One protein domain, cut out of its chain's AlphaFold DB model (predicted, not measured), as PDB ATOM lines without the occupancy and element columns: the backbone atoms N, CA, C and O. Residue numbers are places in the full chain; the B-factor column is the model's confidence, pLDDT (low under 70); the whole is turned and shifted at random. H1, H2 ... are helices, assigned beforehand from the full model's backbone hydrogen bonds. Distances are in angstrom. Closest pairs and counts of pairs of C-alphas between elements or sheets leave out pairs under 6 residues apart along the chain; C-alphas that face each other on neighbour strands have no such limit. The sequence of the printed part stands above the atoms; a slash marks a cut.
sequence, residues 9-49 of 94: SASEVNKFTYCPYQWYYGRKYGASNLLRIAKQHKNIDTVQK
ATOM      1  N   SER A   9     233.391 230.263 190.179       85.50
ATOM      2  CA  SER A   9     232.139 229.636 189.728       85.50
ATOM      3  C   SER A   9     230.961 230.617 189.747       85.50
ATOM      4  O   SER A   9     230.943 231.559 190.534       85.50
ATOM      5  N   ALA A  10     229.911 230.368 188.956       86.88
ATOM      6  CA  ALA A  10     228.690 231.187 189.005       86.88
ATOM      7  C   ALA A  10     228.054 231.215 190.410       86.88
ATOM      8  O   ALA A  10     227.571 232.246 190.867       86.88
ATOM      9  N   SER A  11     228.122 230.095 191.140       83.94
ATOM     10  CA  SER A  11     227.665 230.024 192.533       83.94
ATOM     11  C   SER A  11     228.507 230.898 193.468       83.94
ATOM     12  O   SER A  11     227.990 231.439 194.441       83.94
ATOM     13  N   GLU A  12     229.796 231.055 193.182       85.00
ATOM     14  CA  GLU A  12     230.701 231.903 193.951       85.00
ATOM     15  C   GLU A  12     230.419 233.388 193.719       85.00
ATOM     16  O   GLU A  12     230.329 234.128 194.696       85.00
ATOM     17  N   VAL A  13     230.179 233.793 192.467       90.00
ATOM     18  CA  VAL A  13     229.702 235.146 192.140       90.00
ATOM     19  C   VAL A  13     228.378 235.418 192.844       90.00
ATOM     20  O   VAL A  13     228.265 236.416 193.543       90.00
ATOM     21  N   ASN A  14     227.416 234.494 192.753       89.25
ATOM     22  CA  ASN A  14     226.112 234.643 193.398       89.25
ATOM     23  C   ASN A  14     226.216 234.783 194.927       89.25
ATOM     24  O   ASN A  14     225.498 235.564 195.537       89.25
ATOM     25  N   LYS A  15     227.119 234.035 195.572       88.31
ATOM     26  CA  LYS A  15     227.366 234.169 197.017       88.31
ATOM     27  C   LYS A  15     227.995 235.515 197.362       88.31
ATOM     28  O   LYS A  15     227.625 236.094 198.377       88.31
ATOM     29  N   PHE A  16     228.929 235.991 196.540       91.94
ATOM     30  CA  PHE A  16     229.559 237.293 196.730       91.94
ATOM     31  C   PHE A  16     228.546 238.431 196.581       91.94
ATOM     32  O   PHE A  16     228.470 239.279 197.461       91.94
ATOM     33  N   THR A  17     227.730 238.419 195.525       93.19
ATOM     34  CA  THR A  17     226.695 239.440 195.303       93.19
ATOM     35  C   THR A  17     225.605 239.397 196.367       93.19
ATOM     36  O   THR A  17     225.094 240.444 196.747       93.19
ATOM     37  N   TYR A  18     225.265 238.210 196.873       91.31
ATOM     38  CA  TYR A  18     224.290 238.054 197.950       91.31
ATOM     39  C   TYR A  18     224.819 238.560 199.301       91.31
ATOM     40  O   TYR A  18     224.142 239.319 199.987       91.31
ATOM     41  N   CYS A  19     226.020 238.130 199.708       90.31
ATOM     42  CA  CYS A  19     226.649 238.572 200.952       90.31
ATOM     43  C   CYS A  19     228.187 238.504 200.862       90.31
ATOM     44  O   CYS A  19     228.783 237.444 201.110       90.31
ATOM     45  N   PRO A  20     228.858 239.640 200.592       91.88
ATOM     46  CA  PRO A  20     230.314 239.698 200.459       91.88
ATOM     47  C   PRO A  20     231.060 239.243 201.719       91.88
ATOM     48  O   PRO A  20     232.072 238.546 201.626       91.88
ATOM     49  N   TYR A  21     230.544 239.582 202.908       89.62
ATOM     50  CA  TYR A  21     231.147 239.183 204.181       89.62
ATOM     51  C   TYR A  21     231.121 237.666 204.368       89.62
ATOM     52  O   TYR A  21     232.163 237.053 204.609       89.62
ATOM     53  N   GLN A  22     229.954 237.036 204.211       86.25
ATOM     54  CA  GLN A  22     229.819 235.583 204.334       86.25
ATOM     55  C   GLN A  22     230.691 234.855 203.306       86.25
ATOM     56  O   GLN A  22     231.309 233.838 203.624       86.25
ATOM     57  N   TRP A  23     230.786 235.392 202.089       89.19
ATOM     58  CA  TRP A  23     231.668 234.878 201.051       89.19
ATOM     59  C   TRP A  23     233.151 234.959 201.443       89.19
ATOM     60  O   TRP A  23     233.858 233.955 201.350       89.19
ATOM     61  N   TYR A  24     233.615 236.112 201.940       89.94
ATOM     62  CA  TYR A  24     235.008 236.322 202.352       89.94
ATOM     63  C   TYR A  24     235.419 235.360 203.470       89.94
ATOM     64  O   TYR A  24     236.428 234.659 203.358       89.94
ATOM     65  N   TYR A  25     234.605 235.268 204.524       87.38
ATOM     66  CA  TYR A  25     234.846 234.336 205.623       87.38
ATOM     67  C   TYR A  25     234.776 232.878 205.151       87.38
ATOM     68  O   TYR A  25     235.580 232.052 205.588       87.38
ATOM     69  N   GLY A  26     233.885 232.574 204.201       86.31
ATOM     70  CA  GLY A  26     233.796 231.273 203.539       86.31
ATOM     71  C   GLY A  26     235.090 230.880 202.837       86.31
ATOM     72  O   GLY A  26     235.572 229.769 203.037       86.31
ATOM     73  N   ARG A  27     235.690 231.804 202.084       84.12
ATOM     74  CA  ARG A  27     236.954 231.587 201.368       84.12
ATOM     75  C   ARG A  27     238.166 231.522 202.301       84.12
ATOM     76  O   ARG A  27     239.099 230.768 202.039       84.12
ATOM     77  N   LYS A  28     238.169 232.320 203.374       85.75
ATOM     78  CA  LYS A  28     239.288 232.408 204.325       85.75
ATOM     79  C   LYS A  28     239.369 231.200 205.257       85.75
ATOM     80  O   LYS A  28     240.461 230.690 205.483       85.75
ATOM     81  N   TYR A  29     238.238 230.755 205.800       85.50
ATOM     82  CA  TYR A  29     238.199 229.707 206.827       85.50
ATOM     83  C   TYR A  29     237.670 228.367 206.309       85.50
ATOM     84  O   TYR A  29     237.930 227.332 206.919       85.50
ATOM     85  N   GLY A  30     236.961 228.354 205.180       82.75
ATOM     86  CA  GLY A  30     236.287 227.168 204.666       82.75
ATOM     87  C   GLY A  30     234.956 226.894 205.371       82.75
ATOM     88  O   GLY A  30     234.724 227.275 206.522       82.75
ATOM     89  N   ALA A  31     234.058 226.197 204.672       77.94
ATOM     90  CA  ALA A  31     232.701 225.940 205.158       77.94
ATOM     91  C   ALA A  31     232.661 225.108 206.456       77.94
ATOM     92  O   ALA A  31     231.822 225.368 207.313       77.94
ATOM     93  N   SER A  32     233.571 224.142 206.624       78.12
ATOM     94  CA  SER A  32     233.631 223.265 207.805       78.12
ATOM     95  C   SER A  32     233.979 224.023 209.087       78.12
ATOM     96  O   SER A  32     233.348 223.807 210.121       78.12
ATOM     97  N   ASN A  33     234.939 224.948 209.020       82.19
ATOM     98  CA  ASN A  33     235.328 225.761 210.170       82.19
ATOM     99  C   ASN A  33     234.237 226.756 210.555       82.19
ATOM    100  O   ASN A  33     233.969 226.924 211.742       82.19
ATOM    101  N   LEU A  34     233.563 227.364 209.577       78.62
ATOM    102  CA  LEU A  34     232.421 228.238 209.852       78.62
ATOM    103  C   LEU A  34     231.263 227.481 210.502       78.62
ATOM    104  O   LEU A  34     230.664 227.987 211.442       78.62
ATOM    105  N   LEU A  35     230.990 226.255 210.052       78.00
ATOM    106  CA  LEU A  35     230.012 225.359 210.671       78.00
ATOM    107  C   LEU A  35     230.380 225.020 212.118       78.00
ATOM    108  O   LEU A  35     229.518 225.043 212.991       78.00
ATOM    109  N   ARG A  36     231.658 224.726 212.378       81.75
ATOM    110  CA  ARG A  36     232.161 224.457 213.730       81.75
ATOM    111  C   ARG A  36     231.975 225.668 214.644       81.75
ATOM    112  O   ARG A  36     231.421 225.515 215.725       81.75
ATOM    113  N   ILE A  37     232.377 226.858 214.195       79.50
ATOM    114  CA  ILE A  37     232.219 228.113 214.947       79.50
ATOM    115  C   ILE A  37     230.732 228.412 215.172       79.50
ATOM    116  O   ILE A  37     230.333 228.726 216.289       79.50
ATOM    117  N   ALA A  38     229.890 228.257 214.149       78.06
ATOM    118  CA  ALA A  38     228.452 228.473 214.272       78.06
ATOM    119  C   ALA A  38     227.839 227.578 215.359       78.06
ATOM    120  O   ALA A  38     227.183 228.105 216.248       78.06
ATOM    121  N   LYS A  39     228.142 226.270 215.345       78.12
ATOM    122  CA  LYS A  39     227.690 225.303 216.361       78.12
ATOM    123  C   LYS A  39     228.198 225.614 217.771       78.12
ATOM    124  O   LYS A  39     227.510 225.315 218.735       78.12
ATOM    125  N   GLN A  40     229.395 226.190 217.896       78.56
ATOM    126  CA  GLN A  40     229.971 226.569 219.192       78.56
ATOM    127  C   GLN A  40     229.340 227.839 219.782       78.56
ATOM    128  O   GLN A  40     229.272 227.965 221.000       78.56
ATOM    129  N   HIS A  41     228.900 228.784 218.944       73.31
ATOM    130  CA  HIS A  41     228.451 230.108 219.393       73.31
ATOM    131  C   HIS A  41     226.934 230.282 219.471       73.31
ATOM    132  O   HIS A  41     226.453 231.137 220.213       73.31
ATOM    133  N   LYS A  42     226.163 229.525 218.693       64.12
ATOM    134  CA  LYS A  42     224.701 229.545 218.722       64.12
ATOM    135  C   LYS A  42     224.235 228.118 218.450       64.12
ATOM    136  O   LYS A  42     224.742 227.512 217.514       64.12
ATOM    137  N   ASN A  43     223.276 227.597 219.217       57.25
ATOM    138  CA  ASN A  43     222.595 226.314 218.962       57.25
ATOM    139  C   ASN A  43     221.816 226.349 217.624       57.25
ATOM    140  O   ASN A  43     220.592 226.286 217.585       57.25
ATOM    141  N   ILE A  44     222.513 226.557 216.508       63.12
ATOM    142  CA  ILE A  44     221.974 226.596 215.156       63.12
ATOM    143  C   ILE A  44     222.113 225.178 214.626       63.12
ATOM    144  O   ILE A  44     223.130 224.805 214.040       63.12
ATOM    145  N   ASP A  45     221.072 224.384 214.850       55.84
ATOM    146  CA  ASP A  45     221.000 222.996 214.389       55.84
ATOM    147  C   ASP A  45     220.730 222.859 212.888       55.84
ATOM    148  O   ASP A  45     220.732 221.756 212.344       55.84
ATOM    149  N   THR A  46     220.517 223.958 212.166       56.75
ATOM    150  CA  THR A  46     219.989 223.875 210.805       56.75
ATOM    151  C   THR A  46     220.843 224.635 209.800       56.75
ATOM    152  O   THR A  46     220.646 225.809 209.499       56.75
ATOM    153  N   VAL A  47     221.759 223.903 209.163       57.00
ATOM    154  CA  VAL A  47     222.136 224.223 207.784       57.00
ATOM    155  C   VAL A  47     220.991 223.737 206.908       57.00
ATOM    156  O   VAL A  47     220.930 222.560 206.554       57.00
ATOM    157  N   GLN A  48     220.051 224.624 206.580       57.00
ATOM    158  CA  GLN A  48     219.039 224.310 205.576       57.00
ATOM    159  C   GLN A  48     219.742 224.070 204.237       57.00
ATOM    160  O   GLN A  48     220.214 224.988 203.566       57.00
ATOM    161  N   LYS A  49     219.849 222.798 203.858       59.06
ATOM    162  CA  LYS A  49     220.364 222.392 202.557       59.06
ATOM    163  C   LYS A  49     219.279 222.734 201.535       59.06
ATOM    164  O   LYS A  49     218.300 222.006 201.412       59.06
TER     165      LYS A  49
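AT A GLANCE: This is residues 9 to 49 of the 94 residues of an uncharacterized protein of Epulopiscium sp. Nele67-Bin004 (UniProt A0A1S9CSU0). Three short helices follow one another as an open zigzag: H1 and H2 make a V that opens away from their link, and H3 turns off from H2 to the far side from H1. Residues 36 to 43, of which 36 to 41 belong to H3, stick out from the rest, and the unnamed tail after H3, residues 42 to 49, turns back at a distance from that helix. The printed part has 41 residues with three named helices, in the order H1, H2, H3, and no named strand, and its class is all helix. It is only just loose, close to compact, with a radius of gyration of the C-alphas of 11.1 A, and the C-alphas span 30 by 21 by 14 A.

HOW THE PARTS SIT: The longest helix is H3, residues 31 to 41, which touches no helix but is near H2, residues 20 to 29. H2 and H3 are close but not clearly touching, with 2 pairs of C-alphas within 8 A; the closest C-alphas are those of Gly 26 and Leu 34, 7.1 A apart. Their lines are about perpendicular, at 79 degrees, and their centres are 12.7 A apart. H2 touches H1, residues 10 to 18, with the C-alphas of Phe 16 and Trp 23 the closest, at 5.4 A. H1 and H2 run opposite ways at a steep tilt of 56 degrees, centre to centre 11.1 A. H1 and H3 are apart. In H1, H2 and H3 every pair of O i and N i+4 is within hydrogen-bond range.

IN THESE COORDINATES: H3 runs from Ala 31 to His 41, 15.4 A from first to last C-alpha, and ends with C-alpha 41 at (228.451, 230.108, 219.393). H2 runs from Pro 20 to Tyr 29 and measures 14.2 A, with C-alpha 20 at (230.314, 239.698, 200.459). H1 runs from Ala 10 to Tyr 18 over 12.1 A and begins with C-alpha 10 at (228.690, 231.187, 189.005).

THE WHOLE: The two C-alphas farthest apart are those of Ala 10 and Asn 43, 31.0 A, while those of Ser 9 and Lys 49, the first and last printed, are 18.9 A apart. The printed part has no cut. The links H1 to H2 and H2 to H3 are tight, each with 1 residue between the helices. Residues 36 to 43, of which 36 to 41 belong to H3, stand free; the body without them has 33 residues and spans 27 by 20 by 15 A. The mean pLDDT of the printed part is 79.7, and residues 42 to 49 are under 70, where the model's confidence is low.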